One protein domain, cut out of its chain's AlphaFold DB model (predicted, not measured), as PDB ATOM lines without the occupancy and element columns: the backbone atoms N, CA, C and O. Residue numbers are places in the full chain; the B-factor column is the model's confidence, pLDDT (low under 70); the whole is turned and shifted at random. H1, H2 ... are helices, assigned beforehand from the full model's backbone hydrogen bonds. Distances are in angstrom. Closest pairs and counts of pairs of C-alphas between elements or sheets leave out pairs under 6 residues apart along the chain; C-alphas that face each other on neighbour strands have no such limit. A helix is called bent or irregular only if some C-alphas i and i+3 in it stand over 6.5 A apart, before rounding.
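What this domain is: This is residues 12 to 79 and 134 to 208 of the 208 residues of the protein "Hypothetical protein" of Bigelowiella natans (UniProt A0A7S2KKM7). A long helical arm, H6b with H4 beside it running the opposite way, ends in a small head, the helical hairpin H5 and H6a; at its other end the chain turns a corner into H7, which has H1 side by side with it and H2 crossing it. The short H3 lies near the corner end of the arm. You will find 143 printed residues with seven named helices, H1 to H7 in order along the chain, and no named strand; the class is all helix. The whole is extended, with a radius of gyration of the C-alphas of 24.0 A, and its spans of 80 by 40 by 24 A are only just elongated.

How they stand to each other: Start at H1, residues 13 to 31, which touches residues 193 to 200 alone of H7, residues 190 to 206; they run opposite ways at a shallow tilt of 21 degrees, closest at the C-alphas of Tyr 25 and Met 196, 7.4 A. Next, H2, residues 36 to 44, only just touches H7, at its residues 193 to 194 alone, with 3 pairs of C-alphas within 8 A; the closest are those of Val 39 and Val 194, 6.9 A, and the helices are about perpendicular at 88 degrees. H6, residues 146 to 185, was assigned as one helix by its hydrogen bonds but is bent: C-alphas 154 and 157 are 6.7 A apart, and its arms H6a, residues 146 to 154, and H6b, residues 157 to 185, stand at a steep tilt of 51 degrees. H3, residues 50 to 54, is close to H6b but not clearly touching, closest at the C-alphas of Ala 52 and Ser 183, 6.6 A. H4, residues 57 to 79, touches H6b, opposite ways at a shallow tilt of 24 degrees, closest at the C-alphas of Ala 78 and Thr 163, 4.2 A. H5, residues 134 to 144, and H6a form a hairpin at a shallow tilt of 30 degrees; the closest C-alphas, of Trp 141 and Ala 149, are 4.8 A apart. H6b and H7 are close but not clearly touching, about perpendicular at 87 degrees, with the C-alphas of Ser 183 and Gly 190 closest at 7.0 A. Every O i to N i+4 pair is within hydrogen-bond range in H1, H2, H4, H5, H6a and H7; the count is 22 of 25 in H6b and 0 of 1 in H3, where O i to N i+3 gives 0 of 2.

Where its parts are: Find C-alpha 13 at (-3.136, 46.694, -15.297), from where H1 runs 27.1 A. H4 runs 33.3 A to C-alpha 79 at (16.560, 27.285, -67.703). H6b is 42.2 A long, and H7 runs 24.9 A to C-alpha 206 at (-9.187, 33.887, -22.029).

The domain as a whole: The farthest C-alphas, of Pro 13 and Gly 145, are 81.1 A apart. Residues 80 to 133 are not printed, and C-alphas 79 and 134 are 20.1 A apart across the cut. The links printed whole are tight. Mean pLDDT of the printed part is 71.2; look for values under 70 at residues 12 to 15, 25 to 61, 175 to 201 and 203 to 208.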
ATOM      1  N   LYS A  12      -5.418  49.966 -18.025       68.06
ATOM      2  CA  LYS A  12      -5.777  48.797 -17.208       68.06
ATOM      3  C   LYS A  12      -4.531  47.938 -16.922       68.06
ATOM      4  O   LYS A  12      -3.761  47.675 -17.850       68.06
ATOM      5  N   PRO A  13      -4.328  47.462 -15.678       68.50
ATOM      6  CA  PRO A  13      -3.136  46.694 -15.297       68.50
ATOM      7  C   PRO A  13      -2.968  45.399 -16.111       68.50
ATOM      8  O   PRO A  13      -1.849  45.063 -16.487       68.50
ATOM      9  N   GLU A  14      -4.075  44.752 -16.475       64.94
ATOM     10  CA  GLU A  14      -4.135  43.542 -17.312       64.94
ATOM     11  C   GLU A  14      -3.577  43.782 -18.732       64.94
ATOM     12  O   GLU A  14      -2.700  43.067 -19.222       64.94
ATOM     13  N   VAL A  15      -3.957  44.903 -19.357       66.56
ATOM     14  CA  VAL A  15      -3.505  45.285 -20.709       66.56
ATOM     15  C   VAL A  15      -2.006  45.611 -20.734       66.56
ATOM     16  O   VAL A  15      -1.318  45.365 -21.731       66.56
ATOM     17  N   LYS A  16      -1.464  46.131 -19.627       71.75
ATOM     18  CA  LYS A  16      -0.032  46.436 -19.480       71.75
ATOM     19  C   LYS A  16       0.821  45.166 -19.409       71.75
ATOM     20  O   LYS A  16       1.936  45.149 -19.941       71.75
ATOM     21  N   GLU A  17       0.301  44.106 -18.797       75.75
ATOM     22  CA  GLU A  17       0.980  42.813 -18.695       75.75
ATOM     23  C   GLU A  17       1.084  42.131 -20.067       75.75
ATOM     24  O   GLU A  17       2.173  41.720 -20.481       75.75
ATOM     25  N   ILE A  18      -0.013  42.123 -20.831       72.75
ATOM     26  CA  ILE A  18      -0.026  41.608 -22.208       72.75
ATOM     27  C   ILE A  18       0.909  42.422 -23.098       72.75
ATOM     28  O   ILE A  18       1.700  41.852 -23.851       72.75
ATOM     29  N   TYR A  19       0.881  43.753 -22.992       74.81
ATOM     30  CA  TYR A  19       1.767  44.609 -23.779       74.81
ATOM     31  C   TYR A  19       3.250  44.335 -23.488       74.81
ATOM     32  O   TYR A  19       4.070  44.314 -24.408       74.81
ATOM     33  N   THR A  20       3.593  44.085 -22.223       77.19
ATOM     34  CA  THR A  20       4.963  43.745 -21.812       77.19
ATOM     35  C   THR A  20       5.398  42.408 -22.412       77.19
ATOM     36  O   THR A  20       6.448  42.352 -23.052       77.19
ATOM     37  N   ARG A  21       4.550  41.375 -22.345       70.38
ATOM     38  CA  ARG A  21       4.832  40.060 -22.951       70.38
ATOM     39  C   ARG A  21       4.913  40.093 -24.477       70.38
ATOM     40  O   ARG A  21       5.775  39.447 -25.068       70.38
ATOM     41  N   VAL A  22       4.061  40.879 -25.138       76.88
ATOM     42  CA  VAL A  22       4.142  41.095 -26.593       76.88
ATOM     43  C   VAL A  22       5.447  41.803 -26.955       76.88
ATOM     44  O   VAL A  22       6.089  41.452 -27.945       76.88
ATOM     45  N   LYS A  23       5.888  42.773 -26.148       77.50
ATOM     46  CA  LYS A  23       7.163  43.467 -26.357       77.50
ATOM     47  C   LYS A  23       8.362  42.536 -26.155       77.50
ATOM     48  O   LYS A  23       9.297  42.596 -26.952       77.50
ATOM     49  N   GLU A  24       8.329  41.672 -25.146       74.94
ATOM     50  CA  GLU A  24       9.329  40.616 -24.935       74.94
ATOM     51  C   GLU A  24       9.374  39.654 -26.123       74.94
ATOM     52  O   GLU A  24      10.449  39.410 -26.665       74.94
ATOM     53  N   TYR A  25       8.217  39.200 -26.612       67.00
ATOM     54  CA  TYR A  25       8.126  38.356 -27.803       67.00
ATOM     55  C   TYR A  25       8.715  39.032 -29.048       67.00
ATOM     56  O   TYR A  25       9.515  38.432 -29.760       67.00
ATOM     57  N   ILE A  26       8.385  40.301 -29.300       67.88
ATOM     58  CA  ILE A  26       8.935  41.061 -30.434       67.88
ATOM     59  C   ILE A  26      10.450  41.256 -30.295       67.88
ATOM     60  O   ILE A  26      11.157  41.256 -31.301       67.88
ATOM     61  N   THR A  27      10.949  41.443 -29.073       69.88
ATOM     62  CA  THR A  27      12.389  41.586 -28.807       69.88
ATOM     63  C   THR A  27      13.094  40.262 -29.080       69.88
ATOM     64  O   THR A  27      14.027  40.231 -29.870       69.88
ATOM     65  N   MET A  28      12.531  39.156 -28.594       62.84
ATOM     66  CA  MET A  28      12.994  37.799 -28.877       62.84
ATOM     67  C   MET A  28      13.009  37.507 -30.389       62.84
ATOM     68  O   MET A  28      14.008  37.039 -30.925       62.84
ATOM     69  N   LEU A  29      11.949  37.855 -31.123       58.41
ATOM     70  CA  LEU A  29      11.909  37.716 -32.585       58.41
ATOM     71  C   LEU A  29      13.009  38.518 -33.294       58.41
ATOM     72  O   LEU A  29      13.571  38.045 -34.285       58.41
ATOM     73  N   LYS A  30      13.318  39.723 -32.799       61.25
ATOM     74  CA  LYS A  30      14.406  40.557 -33.325       61.25
ATOM     75  C   LYS A  30      15.772  39.957 -33.018       61.25
ATOM     76  O   LYS A  30      16.594  39.904 -33.927       61.25
ATOM     77  N   ASP A  31      15.971  39.464 -31.800       58.44
ATOM     78  CA  ASP A  31      17.215  38.826 -31.364       58.44
ATOM     79  C   ASP A  31      17.495  37.556 -32.182       58.44
ATOM     80  O   ASP A  31      18.628  37.304 -32.581       58.44
ATOM     81  N   PHE A  32      16.447  36.803 -32.530       53.19
ATOM     82  CA  PHE A  32      16.551  35.624 -33.392       53.19
ATOM     83  C   PHE A  32      16.527  35.932 -34.896       53.19
ATOM     84  O   PHE A  32      16.707  35.020 -35.702       53.19
ATOM     85  N   ALA A  33      16.305  37.186 -35.303       48.16
ATOM     86  CA  ALA A  33      16.097  37.586 -36.698       48.16
ATOM     87  C   ALA A  33      15.000  36.767 -37.427       48.16
ATOM     88  O   ALA A  33      15.060  36.542 -38.642       48.16
ATOM     89  N   ILE A  34      13.973  36.323 -36.696       55.97
ATOM     90  CA  ILE A  34      12.854  35.533 -37.227       55.97
ATOM     91  C   ILE A  34      11.627  36.441 -37.368       55.97
ATOM     92  O   ILE A  34      11.244  37.157 -36.453       55.97
ATOM     93  N   SER A  35      10.982  36.401 -38.536       60.12
ATOM     94  CA  SER A  35       9.710  37.099 -38.766       60.12
ATOM     95  C   SER A  35       8.542  36.320 -38.155       60.12
ATOM     96  O   SER A  35       8.477  35.103 -38.315       60.12
ATOM     97  N   ASP A  36       7.583  37.013 -37.535       53.50
ATOM     98  CA  ASP A  36       6.354  36.416 -36.976       53.50
ATOM     99  C   ASP A  36       5.587  35.579 -38.019       53.50
ATOM    100  O   ASP A  36       5.120  34.478 -37.732       53.50
ATOM    101  N   TYR A  37       5.595  36.015 -39.286       59.00
ATOM    102  CA  TYR A  37       5.042  35.247 -40.408       59.00
ATOM    103  C   TYR A  37       5.677  33.853 -40.544       59.00
ATOM    104  O   TYR A  37       5.001  32.880 -40.867       59.00
ATOM    105  N   ARG A  38       6.982  33.734 -40.275       54.06
ATOM    106  CA  ARG A  38       7.698  32.453 -40.333       54.06
ATOM    107  C   ARG A  38       7.351  31.556 -39.157       54.06
ATOM    108  O   ARG A  38       7.248  30.351 -39.351       54.06
ATOM    109  N   VAL A  39       7.136  32.129 -37.974       59.47
ATOM    110  CA  VAL A  39       6.666  31.373 -36.803       59.47
ATOM    111  C   VAL A  39       5.249  30.857 -37.049       59.47
ATOM    112  O   VAL A  39       4.962  29.695 -36.779       59.47
ATOM    113  N   GLN A  40       4.389  31.677 -37.657       56.38
ATOM    114  CA  GLN A  40       3.055  31.260 -38.080       56.38
ATOM    115  C   GLN A  40       3.084  30.154 -39.132       56.38
ATOM    116  O   GLN A  40       2.299  29.217 -39.031       56.38
ATOM    117  N   LEU A  41       3.991  30.245 -40.106       55.50
ATOM    118  CA  LEU A  41       4.153  29.227 -41.140       55.50
ATOM    119  C   LEU A  41       4.580  27.879 -40.535       55.50
ATOM    120  O   LEU A  41       4.032  26.841 -40.906       55.50
ATOM    121  N   VAL A  42       5.494  27.905 -39.559       57.75
ATOM    122  CA  VAL A  42       5.947  26.712 -38.822       57.75
ATOM    123  C   VAL A  42       4.831  26.122 -37.950       57.75
ATOM    124  O   VAL A  42       4.709  24.906 -37.903       57.75
ATOM    125  N   GLU A  43       3.989  26.946 -37.317       54.62
ATOM    126  CA  GLU A  43       2.822  26.473 -36.546       54.62
ATOM    127  C   GLU A  43       1.700  25.927 -37.447       54.62
ATOM    128  O   GLU A  43       1.035  24.963 -37.084       54.62
ATOM    129  N   SER A  44       1.487  26.524 -38.625       49.81
ATOM    130  CA  SER A  44       0.454  26.092 -39.584       49.81
ATOM    131  C   SER A  44       0.815  24.824 -40.354       49.81
ATOM    132  O   SER A  44      -0.056  24.187 -40.938       49.81
ATOM    133  N   THR A  45       2.097  24.464 -40.368       51.09
ATOM    134  CA  THR A  45       2.555  23.203 -40.941       51.09
ATOM    135  C   THR A  45       2.549  22.186 -39.802       51.09
ATOM    136  O   THR A  45       3.450  22.222 -38.970       51.09
ATOM    137  N   GLU A  46       1.554  21.295 -39.730       45.44
ATOM    138  CA  GLU A  46       1.437  20.263 -38.671       45.44
ATOM    139  C   GLU A  46       2.721  19.419 -38.491       45.44
ATOM    140  O   GLU A  46       2.975  18.870 -37.423       45.44
ATOM    141  N   GLU A  47       3.593  19.383 -39.500       46.88
ATOM    142  CA  GLU A  47       4.887  18.694 -39.471       46.88
ATOM    143  C   GLU A  47       6.015  19.481 -38.762       46.88
ATOM    144  O   GLU A  47       7.049  18.909 -38.421       46.88
ATOM    145  N   GLY A  48       5.857  20.783 -38.498       44.50
ATOM    146  CA  GLY A  48       6.928  21.664 -38.007       44.50
ATOM    147  C   GLY A  48       7.400  21.390 -36.573       44.50
ATOM    148  O   GLY A  48       8.561  21.642 -36.247       44.50
ATOM    149  N   VAL A  49       6.532  20.833 -35.723       43.25
ATOM    150  CA  VAL A  49       6.834  20.535 -34.306       43.25
ATOM    151  C   VAL A  49       7.548  19.184 -34.148       43.25
ATOM    152  O   VAL A  49       8.354  19.005 -33.236       43.25
ATOM    153  N   SER A  50       7.336  18.256 -35.083       37.38
ATOM    154  CA  SER A  50       7.874  16.888 -35.030       37.38
ATOM    155  C   SER A  50       9.288  16.770 -35.614       37.38
ATOM    156  O   SER A  50      10.050  15.884 -35.228       37.38
ATOM    157  N   ILE A  51       9.671  17.674 -36.523       44.16
ATOM    158  CA  ILE A  51      10.950  17.597 -37.253       44.16
ATOM    159  C   ILE A  51      12.144  18.030 -36.382       44.16
ATOM    160  O   ILE A  51      13.247  17.518 -36.558       44.16
ATOM    161  N   ALA A  52      11.948  18.933 -35.415       44.53
ATOM    162  CA  ALA A  52      13.040  19.443 -34.576       44.53
ATOM    163  C   ALA A  52      13.438  18.493 -33.426       44.53
ATOM    164  O   ALA A  52      14.604  18.458 -33.033       44.53
ATOM    165  N   GLY A  53      12.486  17.714 -32.898       42.09
ATOM    166  CA  GLY A  53      12.692  16.874 -31.711       42.09
ATOM    167  C   GLY A  53      13.099  15.420 -31.979       42.09
ATOM    168  O   GLY A  53      13.735  14.812 -31.124       42.09
ATOM    169  N   LEU A  54      12.761  14.847 -33.141       36.84
ATOM    170  CA  LEU A  54      12.825  13.385 -33.337       36.84
ATOM    171  C   LEU A  54      13.907  12.887 -34.298       36.84
ATOM    172  O   LEU A  54      14.216  11.696 -34.301       36.84
ATOM    173  N   MET A  55      14.515  13.752 -35.107       43.41
ATOM    174  CA  MET A  55      15.461  13.307 -36.129       43.41
ATOM    175  C   MET A  55      16.900  13.654 -35.750       43.41
ATOM    176  O   MET A  55      17.287  14.816 -35.634       43.41
ATOM    177  N   GLY A  56      17.724  12.618 -35.563       53.19
ATOM    178  CA  GLY A  56      19.165  12.767 -35.386       53.19
ATOM    179  C   GLY A  56      19.778  13.633 -36.492       53.19
ATOM    180  O   GLY A  56      19.322  13.632 -37.634       53.19
ATOM    181  N   GLN A  57      20.850  14.353 -36.157       53.78
ATOM    182  CA  GLN A  57      21.521  15.352 -37.007       53.78
ATOM    183  C   GLN A  57      21.862  14.844 -38.426       53.78
ATOM    184  O   GLN A  57      21.893  15.618 -39.379       53.78
ATOM    185  N   ARG A  58      22.045  13.525 -38.583       56.44
ATOM    186  CA  ARG A  58      22.289  12.849 -39.868       56.44
ATOM    187  C   ARG A  58      21.064  12.815 -40.789       56.44
ATOM    188  O   ARG A  58      21.216  12.955 -41.998       56.44
ATOM    189  N   VAL A  59      19.863  12.661 -40.232       57.78
ATOM    190  CA  VAL A  59      18.611  12.585 -41.001       57.78
ATOM    191  C   VAL A  59      18.193  13.975 -41.489       57.78
ATOM    192  O   VAL A  59      17.831  14.122 -42.654       57.78
ATOM    193  N   LEU A  60      18.344  15.016 -40.655       61.78
ATOM    194  CA  LEU A  60      18.121  16.406 -41.086       61.78
ATOM    195  C   LEU A  60      19.077  16.823 -42.209       61.78
ATOM    196  O   LEU A  60      18.648  17.449 -43.178       61.78
ATOM    197  N   PHE A  61      20.357  16.457 -42.103       65.88
ATOM    198  CA  PHE A  61      21.335  16.751 -43.148       65.88
ATOM    199  C   PHE A  61      21.008  16.017 -44.459       65.88
ATOM    200  O   PHE A  61      21.046  16.626 -45.526       65.88
ATOM    201  N   GLY A  62      20.600  14.744 -44.383       71.81
ATOM    202  CA  GLY A  62      20.147  13.977 -45.547       71.81
ATOM    203  C   GLY A  62      18.921  14.592 -46.233       71.81
ATOM    204  O   GLY A  62      18.891  14.699 -47.459       71.81
ATOM    205  N   LEU A  63      17.943  15.073 -45.458       70.31
ATOM    206  CA  LEU A  63      16.748  15.735 -45.990       70.31
ATOM    207  C   LEU A  63      17.078  17.069 -46.676       70.31
ATOM    208  O   LEU A  63      16.516  17.387 -47.725       70.31
ATOM    209  N   LEU A  64      18.001  17.843 -46.100       73.44
ATOM    210  CA  LEU A  64      18.469  19.099 -46.680       73.44
ATOM    211  C   LEU A  64      19.174  18.845 -48.018       73.44
ATOM    212  O   LEU A  64      18.872  19.514 -49.006       73.44
ATOM    213  N   LEU A  65      20.046  17.837 -48.076       78.94
ATOM    214  CA  LEU A  65      20.781  17.471 -49.285       78.94
ATOM    215  C   LEU A  65      19.834  16.971 -50.390       78.94
ATOM    216  O   LEU A  65      19.938  17.418 -51.532       78.94
ATOM    217  N   TYR A  66      18.836  16.153 -50.042       77.50
ATOM    218  CA  TYR A  66      17.766  15.749 -50.961       77.50
ATOM    219  C   TYR A  66      16.995  16.954 -51.527       77.50
ATOM    220  O   TYR A  66      16.778  17.044 -52.737       77.50
ATOM    221  N   ARG A  67      16.632  17.926 -50.675       79.06
ATOM    222  CA  ARG A  67      15.940  19.151 -51.110       79.06
ATOM    223  C   ARG A  67      16.820  20.073 -51.959       79.06
ATOM    224  O   ARG A  67      16.299  20.747 -52.841       79.06
ATOM    225  N   ILE A  68      18.132  20.108 -51.733       81.94
ATOM    226  CA  ILE A  68      19.059  20.835 -52.613       81.94
ATOM    227  C   ILE A  68      19.123  20.159 -53.984       81.94
ATOM    228  O   ILE A  68      18.999  20.845 -54.995       81.94
ATOM    229  N   ILE A  69      19.257  18.831 -54.033       86.81
ATOM    230  CA  ILE A  69      19.293  18.086 -55.300       86.81
ATOM    231  C   ILE A  69      18.006  18.321 -56.092       86.81
ATOM    232  O   ILE A  69      18.067  18.674 -57.270       86.81
ATOM    233  N   ILE A  70      16.840  18.185 -55.456       81.44
ATOM    234  CA  ILE A  70      15.569  18.379 -56.160       81.44
ATOM    235  C   ILE A  70      15.394  19.836 -56.619       81.44
ATOM    236  O   ILE A  70      14.866  20.079 -57.701       81.44
ATOM    237  N   LEU A  71      15.909  20.810 -55.860       86.06
ATOM    238  CA  LEU A  71      15.911  22.217 -56.260       86.06
ATOM    239  C   LEU A  71      16.823  22.473 -57.467       86.06
ATOM    240  O   LEU A  71      16.437  23.232 -58.353       86.06
ATOM    241  N   ILE A  72      17.983  21.814 -57.547       87.25
ATOM    242  CA  ILE A  72      18.864  21.875 -58.725       87.25
ATOM    243  C   ILE A  72      18.153  21.304 -59.955       87.25
ATOM    244  O   ILE A  72      18.236  21.900 -61.027       87.25
ATOM    245  N   ILE A  73      17.416  20.199 -59.809       87.44
ATOM    246  CA  ILE A  73      16.643  19.604 -60.911       87.44
ATOM    247  C   ILE A  73      15.583  20.590 -61.418       87.44
ATOM    248  O   ILE A  73      15.516  20.843 -62.621       87.44
ATOM    249  N   TYR A  74      14.799  21.199 -60.520       86.56
ATOM    250  CA  TYR A  74      13.817  22.219 -60.908       86.56
ATOM    251  C   TYR A  74      14.470  23.455 -61.530       86.56
ATOM    252  O   TYR A  74      13.944  24.011 -62.492       86.56
ATOM    253  N   PHE A  75      15.627  23.873 -61.016       86.50
ATOM    254  CA  PHE A  75      16.372  24.987 -61.585       86.50
ATOM    255  C   PHE A  75      16.807  24.677 -63.020       86.50
ATOM    256  O   PHE A  75      16.545  25.476 -63.915       86.50
ATOM    257  N   LEU A  76      17.385  23.497 -63.261       87.44
ATOM    258  CA  LEU A  76      17.839  23.073 -64.587       87.44
ATOM    259  C   LEU A  76      16.672  22.949 -65.580       87.44
ATOM    260  O   LEU A  76      16.793  23.377 -66.727       87.44
ATOM    261  N   ALA A  77      15.523  22.442 -65.123       85.38
ATOM    262  CA  ALA A  77      14.296  22.364 -65.915       85.38
ATOM    263  C   ALA A  77      13.711  23.746 -66.265       85.38
ATOM    264  O   ALA A  77      13.078  23.898 -67.310       85.38
ATOM    265  N   ALA A  78      13.939  24.764 -65.429       87.19
ATOM    266  CA  ALA A  78      13.461  26.126 -65.659       87.19
ATOM    267  C   ALA A  78      14.352  26.949 -66.613       87.19
ATOM    268  O   ALA A  78      13.886  27.947 -67.170       87.19
ATOM    269  N   ILE A  79      15.615  26.560 -66.830       87.62
ATOM    270  CA  ILE A  79      16.560  27.285 -67.703       87.62
ATOM    271  C   ILE A  79      16.033  27.491 -69.133       87.62
ATOM    272  O   ILE A  79      16.022  28.643 -69.572       87.62
ATOM    273  N   CYS A 134       5.885  34.344 -81.636       92.88
ATOM    274  CA  CYS A 134       5.831  34.457 -83.095       92.88
ATOM    275  C   CYS A 134       7.204  34.783 -83.700       92.88
ATOM    276  O   CYS A 134       7.586  34.185 -84.704       92.88
ATOM    277  N   PHE A 135       7.959  35.690 -83.072       93.31
ATOM    278  CA  PHE A 135       9.301  36.055 -83.520       93.31
ATOM    279  C   PHE A 135      10.267  34.862 -83.503       93.31
ATOM    280  O   PHE A 135      10.962  34.629 -84.490       93.31
ATOM    281  N   TYR A 136      10.282  34.066 -82.429       91.06
ATOM    282  CA  TYR A 136      11.127  32.873 -82.351       91.06
ATOM    283  C   TYR A 136      10.696  31.778 -83.327       91.06
ATOM    284  O   TYR A 136      11.558  31.170 -83.958       91.06
ATOM    285  N   THR A 137       9.391  31.562 -83.513       91.81
ATOM    286  CA  THR A 137       8.884  30.619 -84.521       91.81
ATOM    287  C   THR A 137       9.329  31.023 -85.928       91.81
ATOM    288  O   THR A 137       9.816  30.182 -86.680       91.81
ATOM    289  N   PHE A 138       9.234  32.312 -86.269       93.50
ATOM    290  CA  PHE A 138       9.706  32.835 -87.552       93.50
ATOM    291  C   PHE A 138      11.227  32.705 -87.707       93.50
ATOM    292  O   PHE A 138      11.713  32.286 -88.756       93.50
ATOM    293  N   LEU A 139      11.989  33.019 -86.657       93.12
ATOM    294  CA  LEU A 139      13.445  32.906 -86.675       93.12
ATOM    295  C   LEU A 139      13.900  31.451 -86.871       93.12
ATOM    296  O   LEU A 139      14.816  31.195 -87.649       93.12
ATOM    297  N   LEU A 140      13.251  30.494 -86.205       92.75
ATOM    298  CA  LEU A 140      13.541  29.068 -86.374       92.75
ATOM    299  C   LEU A 140      13.128  28.560 -87.753       92.75
ATOM    300  O   LEU A 140      13.867  27.773 -88.338       92.75
ATOM    301  N   TRP A 141      12.008  29.042 -88.294       94.12
ATOM    302  CA  TRP A 141      11.616  28.752 -89.672       94.12
ATOM    303  C   TRP A 141      12.684  29.218 -90.664       94.12
ATOM    304  O   TRP A 141      13.097  28.448 -91.527       94.12
ATOM    305  N   TYR A 142      13.189  30.441 -90.490       94.50
ATOM    306  CA  TYR A 142      14.212  31.015 -91.362       94.50
ATOM    307  C   TYR A 142      15.568  30.293 -91.266       94.50
ATOM    308  O   TYR A 142      16.243  30.123 -92.278       94.50
ATOM    309  N   LEU A 143      15.981  29.868 -90.066       94.44
ATOM    310  CA  LEU A 143      17.308  29.277 -89.837       94.44
ATOM    311  C   LEU A 143      17.362  27.753 -90.023       94.44
ATOM    312  O   LEU A 143      18.383  27.229 -90.460       94.44
ATOM    313  N   LEU A 144      16.306  27.037 -89.629       93.00
ATOM    314  CA  LEU A 144      16.285  25.571 -89.517       93.00
ATOM    315  C   LEU A 144      15.159  24.921 -90.340       93.00
ATOM    316  O   LEU A 144      15.083  23.694 -90.405       93.00
ATOM    317  N   GLY A 145      14.294  25.723 -90.969       93.50
ATOM    318  CA  GLY A 145      13.199  25.260 -91.816       93.50
ATOM    319  C   GLY A 145      11.891  24.965 -91.075       93.50
ATOM    320  O   GLY A 145      11.731  25.186 -89.871       93.50
ATOM    321  N   GLU A 146      10.919  24.448 -91.826       91.69
ATOM    322  CA  GLU A 146       9.530  24.256 -91.383       91.69
ATOM    323  C   GLU A 146       9.388  23.282 -90.215       91.69
ATOM    324  O   GLU A 146       8.662  23.562 -89.260       91.69
ATOM    325  N   THR A 147      10.118  22.166 -90.234       92.00
ATOM    326  CA  THR A 147      10.011  21.136 -89.192       92.00
ATOM    327  C   THR A 147      10.394  21.679 -87.812       92.00
ATOM    328  O   THR A 147       9.702  21.409 -86.830       92.00
ATOM    329  N   ALA A 148      11.454  22.490 -87.727       90.69
ATOM    330  CA  ALA A 148      11.899  23.105 -86.476       90.69
ATOM    331  C   ALA A 148      10.905  24.152 -85.954       90.69
ATOM    332  O   ALA A 148      10.631  24.199 -84.753       90.69
ATOM    333  N   ALA A 149      10.327  24.952 -86.851       91.69
ATOM    334  CA  ALA A 149       9.328  25.956 -86.500       91.69
ATOM    335  C   ALA A 149       8.034  25.327 -85.970       91.69
ATOM    336  O   ALA A 149       7.515  25.774 -84.948       91.69
ATOM    337  N   ILE A 150       7.549  24.259 -86.614       92.25
ATOM    338  CA  ILE A 150       6.358  23.522 -86.171       92.25
ATOM    339  C   ILE A 150       6.620  22.879 -84.805       92.25
ATOM    340  O   ILE A 150       5.805  23.029 -83.894       92.25
ATOM    341  N   MET A 151       7.772  22.220 -84.626       93.00
ATOM    342  CA  MET A 151       8.141  21.651 -83.327       93.00
ATOM    343  C   MET A 151       8.173  22.726 -82.236       93.00
ATOM    344  O   MET A 151       7.566  22.550 -81.183       93.00
ATOM    345  N   TYR A 152       8.820  23.865 -82.478       92.00
ATOM    346  CA  TYR A 152       8.861  24.942 -81.493       92.00
ATOM    347  C   TYR A 152       7.467  25.504 -81.194       92.00
ATOM    348  O   TYR A 152       7.100  25.623 -80.029       92.00
ATOM    349  N   PHE A 153       6.660  25.798 -82.213       92.56
ATOM    350  CA  PHE A 153       5.330  26.381 -82.034       92.56
ATOM    351  C   PHE A 153       4.423  25.511 -81.149       92.56
ATOM    352  O   PHE A 153       3.772  26.025 -80.240       92.56
ATOM    353  N   PHE A 154       4.427  24.189 -81.355       92.94
ATOM    354  CA  PHE A 154       3.588  23.270 -80.582       92.94
ATOM    355  C   PHE A 154       4.184  22.872 -79.228       92.94
ATOM    356  O   PHE A 154       3.445  22.799 -78.247       92.94
ATOM    357  N   PHE A 155       5.492  22.609 -79.140       91.88
ATOM    358  CA  PHE A 155       6.105  22.103 -77.905       91.88
ATOM    359  C   PHE A 155       6.541  23.215 -76.940       91.88
ATOM    360  O   PHE A 155       6.553  22.998 -75.726       91.88
ATOM    361  N   MET A 156       6.858  24.417 -77.428       90.56
ATOM    362  CA  MET A 156       7.329  25.512 -76.574       90.56
ATOM    363  C   MET A 156       6.324  25.937 -75.488       90.56
ATOM    364  O   MET A 156       6.767  26.165 -74.360       90.56
ATOM    365  N   PRO A 157       4.998  26.013 -75.730       90.88
ATOM    366  CA  PRO A 157       4.031  26.301 -74.669       90.88
ATOM    367  C   PRO A 157       4.117  25.317 -73.493       90.88
ATOM    368  O   PRO A 157       4.047  25.737 -72.337       90.88
ATOM    369  N   PHE A 158       4.362  24.030 -73.763       91.44
ATOM    370  CA  PHE A 158       4.555  23.017 -72.721       91.44
ATOM    371  C   PHE A 158       5.860  23.230 -71.948       91.44
ATOM    372  O   PHE A 158       5.864  23.146 -70.721       91.44
ATOM    373  N   VAL A 159       6.952  23.572 -72.638       90.38
ATOM    374  CA  VAL A 159       8.240  23.906 -71.998       90.38
ATOM    375  C   VAL A 159       8.112  25.159 -71.124       90.38
ATOM    376  O   VAL A 159       8.638  25.206 -70.009       90.38
ATOM    377  N   SER A 160       7.376  26.167 -71.595       89.50
ATOM    378  CA  SER A 160       7.092  27.383 -70.831       89.50
ATOM    379  C   SER A 160       6.255  27.079 -69.588       89.50
ATOM    380  O   SER A 160       6.560  27.581 -68.507       89.50
ATOM    381  N   LEU A 161       5.233  26.228 -69.706       90.06
ATOM    382  CA  LEU A 161       4.417  25.799 -68.570       90.06
ATOM    383  C   LEU A 161       5.245  25.002 -67.554       90.06
ATOM    384  O   LEU A 161       5.177  25.281 -66.358       90.06
ATOM    385  N   LEU A 162       6.096  24.083 -68.021       90.06
ATOM    386  CA  LEU A 162       7.030  23.346 -67.168       90.06
ATOM    387  C   LEU A 162       7.983  24.292 -66.426       90.06
ATOM    388  O   LEU A 162       8.262  24.082 -65.248       90.06
ATOM    389  N   THR A 163       8.442  25.353 -67.088       89.88
ATOM    390  CA  THR A 163       9.309  26.374 -66.484       89.88
ATOM    391  C   THR A 163       8.592  27.127 -65.366       89.88
ATOM    392  O   THR A 163       9.152  27.285 -64.281       89.88
ATOM    393  N   VAL A 164       7.344  27.550 -65.592       89.25
ATOM    394  CA  VAL A 164       6.534  28.239 -64.571       89.25
ATOM    395  C   VAL A 164       6.262  27.319 -63.379       89.25
ATOM    396  O   VAL A 164       6.493  27.718 -62.239       89.25
ATOM    397  N   LEU A 165       5.863  26.068 -63.625       88.88
ATOM    398  CA  LEU A 165       5.646  25.081 -62.561       88.88
ATOM    399  C   LEU A 165       6.930  24.791 -61.778       88.88
ATOM    400  O   LEU A 165       6.908  24.750 -60.548       88.88
ATOM    401  N   SER A 166       8.057  24.641 -62.475       86.62
ATOM    402  CA  SER A 166       9.366  24.429 -61.847       86.62
ATOM    403  C   SER A 166       9.769  25.622 -60.986       86.62
ATOM    404  O   SER A 166      10.311  25.436 -59.898       86.62
ATOM    405  N   TYR A 167       9.453  26.845 -61.419       87.12
ATOM    406  CA  TYR A 167       9.676  28.051 -60.628       87.12
ATOM    407  C   TYR A 167       8.802  28.075 -59.366       87.12
ATOM    408  O   TYR A 167       9.312  28.308 -58.271       87.12
ATOM    409  N   GLU A 168       7.506  27.782 -59.481       85.50
ATOM    410  CA  GLU A 168       6.602  27.730 -58.325       85.50
ATOM    411  C   GLU A 168       7.012  26.657 -57.313       85.50
ATOM    412  O   GLU A 168       7.081  26.923 -56.108       85.50
ATOM    413  N   MET A 169       7.305  25.443 -57.788       83.12
ATOM    414  CA  MET A 169       7.755  24.334 -56.944       83.12
ATOM    415  C   MET A 169       9.116  24.638 -56.315       83.12
ATOM    416  O   MET A 169       9.284  24.467 -55.105       83.12
ATOM    417  N   GLY A 170      10.057  25.172 -57.096       83.00
ATOM    418  CA  GLY A 170      11.365  25.609 -56.617       83.00
ATOM    419  C   GLY A 170      11.255  26.669 -55.521       83.00
ATOM    420  O   GLY A 170      11.903  26.540 -54.483       83.00
ATOM    421  N   MET A 171      10.374  27.662 -55.678       78.94
ATOM    422  CA  MET A 171      10.140  28.697 -54.663       78.94
ATOM    423  C   MET A 171       9.504  28.145 -53.382       78.94
ATOM    424  O   MET A 171       9.879  28.565 -52.283       78.94
ATOM    425  N   LYS A 172       8.580  27.181 -53.488       76.25
ATOM    426  CA  LYS A 172       8.018  26.486 -52.316       76.25
ATOM    427  C   LYS A 172       9.112  25.745 -51.545       76.25
ATOM    428  O   LYS A 172       9.218  25.897 -50.325       76.25
ATOM    429  N   ILE A 173       9.968  25.008 -52.254       76.50
ATOM    430  CA  ILE A 173      11.090  24.277 -51.652       76.50
ATOM    431  C   ILE A 173      12.087  25.257 -51.030       76.50
ATOM    432  O   ILE A 173      12.464  25.074 -49.874       76.50
ATOM    433  N   TRP A 174      12.447  26.334 -51.729       75.00
ATOM    434  CA  TRP A 174      13.350  27.369 -51.228       75.00
ATOM    435  C   TRP A 174      12.862  27.978 -49.911       75.00
ATOM    436  O   TRP A 174      13.599  28.031 -48.926       75.00
ATOM    437  N   ASN A 175      11.588  28.367 -49.848       69.12
ATOM    438  CA  ASN A 175      11.006  28.923 -48.630       69.12
ATOM    439  C   ASN A 175      10.976  27.907 -47.477       69.12
ATOM    440  O   ASN A 175      11.118  28.302 -46.321       69.12
ATOM    441  N   SER A 176      10.855  26.612 -47.782       69.00
ATOM    442  CA  SER A 176      10.913  25.525 -46.797       69.00
ATOM    443  C   SER A 176      12.337  25.171 -46.334       69.00
ATOM    444  O   SER A 176      12.503  24.586 -45.264       69.00
ATOM    445  N   LEU A 177      13.370  25.507 -47.115       68.50
ATOM    446  CA  LEU A 177      14.772  25.244 -46.771       68.50
ATOM    447  C   LEU A 177      15.261  26.168 -45.657       68.50
ATOM    448  O   LEU A 177      16.000  25.737 -44.776       68.50
ATOM    449  N   ILE A 178      14.818  27.425 -45.658       67.31
ATOM    450  CA  ILE A 178      15.261  28.422 -44.681       67.31
ATOM    451  C   ILE A 178      14.941  28.028 -43.223       67.31
ATOM    452  O   ILE A 178      15.854  28.084 -42.399       67.31
ATOM    453  N   PRO A 179      13.714  27.606 -42.856       62.06
ATOM    454  CA  PRO A 179      13.445  27.140 -41.496       62.06
ATOM    455  C   PRO A 179      14.208  25.854 -41.151       62.06
ATOM    456  O   PRO A 179      14.582  25.674 -39.997       62.06
ATOM    457  N   LEU A 180      14.497  24.987 -42.129       64.31
ATOM    458  CA  LEU A 180      15.282  23.767 -41.910       64.31
ATOM    459  C   LEU A 180      16.745  24.096 -41.560       64.31
ATOM    460  O   LEU A 180      17.293  23.535 -40.615       64.31
ATOM    461  N   VAL A 181      17.347  25.052 -42.274       64.81
ATOM    462  CA  VAL A 181      18.692  25.576 -41.980       64.81
ATOM    463  C   VAL A 181      18.721  26.237 -40.601       64.81
ATOM    464  O   VAL A 181      19.604  25.942 -39.800       64.81
ATOM    465  N   LEU A 182      17.723  27.070 -40.287       64.44
ATOM    466  CA  LEU A 182      17.613  27.719 -38.976       64.44
ATOM    467  C   LEU A 182      17.431  26.709 -37.832       64.44
ATOM    468  O   LEU A 182      18.012  26.897 -36.768       64.44
ATOM    469  N   SER A 183      16.679  25.628 -38.050       63.16
ATOM    470  CA  SER A 183      16.476  24.552 -37.066       63.16
ATOM    471  C   SER A 183      17.764  23.768 -36.779       63.16
ATOM    472  O   SER A 183      18.044  23.424 -35.632       63.16
ATOM    473  N   ILE A 184      18.600  23.544 -37.801       63.25
ATOM    474  CA  ILE A 184      19.932  22.943 -37.624       63.25
ATOM    475  C   ILE A 184      20.857  23.877 -36.827       63.25
ATOM    476  O   ILE A 184      21.680  23.391 -36.054       63.25
ATOM    477  N   MET A 185      20.724  25.197 -37.001       61.03
ATOM    478  CA  MET A 185      21.565  26.192 -36.326       61.03
ATOM    479  C   MET A 185      21.135  26.482 -34.875       61.03
ATOM    480  O   MET A 185      22.005  26.602 -34.021       61.03
ATOM    481  N   ASN A 186      19.830  26.551 -34.577       59.81
ATOM    482  CA  ASN A 186      19.291  26.996 -33.279       59.81
ATOM    483  C   ASN A 186      18.343  25.959 -32.646       59.81
ATOM    484  O   ASN A 186      17.142  26.192 -32.485       59.81
ATOM    485  N   LYS A 187      18.898  24.799 -32.277       52.75
ATOM    486  CA  LYS A 187      18.151  23.615 -31.814       52.75
ATOM    487  C   LYS A 187      17.294  23.834 -30.547       52.75
ATOM    488  O   LYS A 187      16.262  23.183 -30.415       52.75
ATOM    489  N   ASP A 188      17.672  24.760 -29.658       53.16
ATOM    490  CA  ASP A 188      17.020  24.964 -28.345       53.16
ATOM    491  C   ASP A 188      16.014  26.125 -28.281       53.16
ATOM    492  O   ASP A 188      15.243  26.229 -27.322       53.16
ATOM    493  N   ASP A 189      15.983  26.999 -29.287       52.56
ATOM    494  CA  ASP A 189      15.205  28.242 -29.211       52.56
ATOM    495  C   ASP A 189      13.921  28.209 -30.049       52.56
ATOM    496  O   ASP A 189      12.944  28.881 -29.712       52.56
ATOM    497  N   GLY A 190      13.848  27.351 -31.074       54.50
ATOM    498  CA  GLY A 190      12.638  27.184 -31.888       54.50
ATOM    499  C   GLY A 190      11.429  26.682 -31.087       54.50
ATOM    500  O   GLY A 190      10.320  27.198 -31.235       54.50
ATOM    501  N   THR A 191      11.642  25.733 -30.172       56.88
ATOM    502  CA  THR A 191      10.596  25.211 -29.275       56.88
ATOM    503  C   THR A 191      10.117  26.270 -28.278       56.88
ATOM    504  O   THR A 191       8.918  26.359 -28.014       56.88
ATOM    505  N   LYS A 192      11.016  27.135 -27.784       58.09
ATOM    506  CA  LYS A 192      10.676  28.244 -26.874       58.09
ATOM    507  C   LYS A 192       9.842  29.324 -27.563       58.09
ATOM    508  O   LYS A 192       8.873  29.801 -26.978       58.09
ATOM    509  N   VAL A 193      10.175  29.684 -28.805       58.97
ATOM    510  CA  VAL A 193       9.452  30.722 -29.566       58.97
ATOM    511  C   VAL A 193       8.034  30.265 -29.927       58.97
ATOM    512  O   VAL A 193       7.085  31.039 -29.785       58.97
ATOM    513  N   VAL A 194       7.858  28.998 -30.320       61.97
ATOM    514  CA  VAL A 194       6.528  28.418 -30.592       61.97
ATOM    515  C   VAL A 194       5.706  28.288 -29.303       61.97
ATOM    516  O   VAL A 194       4.528  28.651 -29.282       61.97
ATOM    517  N   ALA A 195       6.323  27.857 -28.196       63.38
ATOM    518  CA  ALA A 195       5.656  27.792 -26.894       63.38
ATOM    519  C   ALA A 195       5.220  29.181 -26.384       63.38
ATOM    520  O   ALA A 195       4.114  29.324 -25.862       63.38
ATOM    521  N   MET A 196       6.046  30.216 -26.575       61.47
ATOM    522  CA  MET A 196       5.706  31.597 -26.209       61.47
ATOM    523  C   MET A 196       4.556  32.158 -27.049       61.47
ATOM    524  O   MET A 196       3.645  32.769 -26.488       61.47
ATOM    525  N   ARG A 197       4.527  31.896 -28.365       65.19
ATOM    526  CA  ARG A 197       3.403  32.295 -29.233       65.19
ATOM    527  C   ARG A 197       2.085  31.674 -28.769       65.19
ATOM    528  O   ARG A 197       1.072  32.370 -28.695       65.19
ATOM    529  N   ARG A 198       2.109  30.388 -28.401       66.69
ATOM    530  CA  ARG A 198       0.932  29.667 -27.895       66.69
ATOM    531  C   ARG A 198       0.405  30.277 -26.592       66.69
ATOM    532  O   ARG A 198      -0.786  30.554 -26.506       66.69
ATOM    533  N   ARG A 199       1.295  30.596 -25.644       69.38
ATOM    534  CA  ARG A 199       0.931  31.245 -24.368       69.38
ATOM    535  C   ARG A 199       0.322  32.635 -24.554       69.38
ATOM    536  O   ARG A 199      -0.675  32.951 -23.914       69.38
ATOM    537  N   VAL A 200       0.894  33.457 -25.437       67.81
ATOM    538  CA  VAL A 200       0.350  34.795 -25.740       67.81
ATOM    539  C   VAL A 200      -1.028  34.680 -26.398       67.81
ATOM    540  O   VAL A 200      -1.933  35.445 -26.077       67.81
ATOM    541  N   ARG A 201      -1.219  33.696 -27.286       65.81
ATOM    542  CA  ARG A 201      -2.504  33.448 -27.951       65.81
ATOM    543  C   ARG A 201      -3.581  32.959 -26.981       65.81
ATOM    544  O   ARG A 201      -4.714  33.408 -27.095       65.81
ATOM    545  N   GLU A 202      -3.237  32.073 -26.050       71.50
ATOM    546  CA  GLU A 202      -4.164  31.569 -25.030       71.50
ATOM    547  C   GLU A 202      -4.651  32.705 -24.124       71.50
ATOM    548  O   GLU A 202      -5.855  32.881 -23.996       71.50
ATOM    549  N   GLN A 203      -3.756  33.556 -23.613       62.72
ATOM    550  CA  GLN A 203      -4.134  34.685 -22.748       62.72
ATOM    551  C   GLN A 203      -5.082  35.683 -23.428       62.72
ATOM    552  O   GLN A 203      -6.040  36.130 -22.811       62.72
ATOM    553  N   VAL A 204      -4.874  35.983 -24.713       63.06
ATOM    554  CA  VAL A 204      -5.757  36.884 -25.480       63.06
ATOM    555  C   VAL A 204      -7.144  36.271 -25.731       63.06
ATOM    556  O   VAL A 204      -8.105  36.997 -25.988       63.06
ATOM    557  N   VAL A 205      -7.265  34.940 -25.688       63.50
ATOM    558  CA  VAL A 205      -8.548  34.236 -25.834       63.50
ATOM    559  C   VAL A 205      -9.281  34.129 -24.496       63.50
ATOM    560  O   VAL A 205     -10.501  34.234 -24.500       63.50
ATOM    561  N   THR A 206      -8.576  33.965 -23.372       57.06
ATOM    562  CA  THR A 206      -9.187  33.887 -22.029       57.06
ATOM    563  C   THR A 206      -9.683  35.235 -21.500       57.06
ATOM    564  O   THR A 206     -10.518  35.264 -20.604       57.06
ATOM    565  N   GLU A 207      -9.162  36.344 -22.027       51.50
ATOM    566  CA  GLU A 207      -9.516  37.716 -21.622       51.50
ATOM    567  C   GLU A 207     -10.633  38.348 -22.485       51.50
ATOM    568  O   GLU A 207     -10.954  39.529 -22.335       51.50
ATOM    569  N   LYS A 208     -11.210  37.572 -23.414       42.41
ATOM    570  CA  LYS A 208     -12.407  37.923 -24.194       42.41
ATOM    571  C   LYS A 208     -13.677  37.431 -23.516       42.41
ATOM    572  O   LYS A 208     -14.677  38.177 -23.610       42.41
TER     573      LYS A 208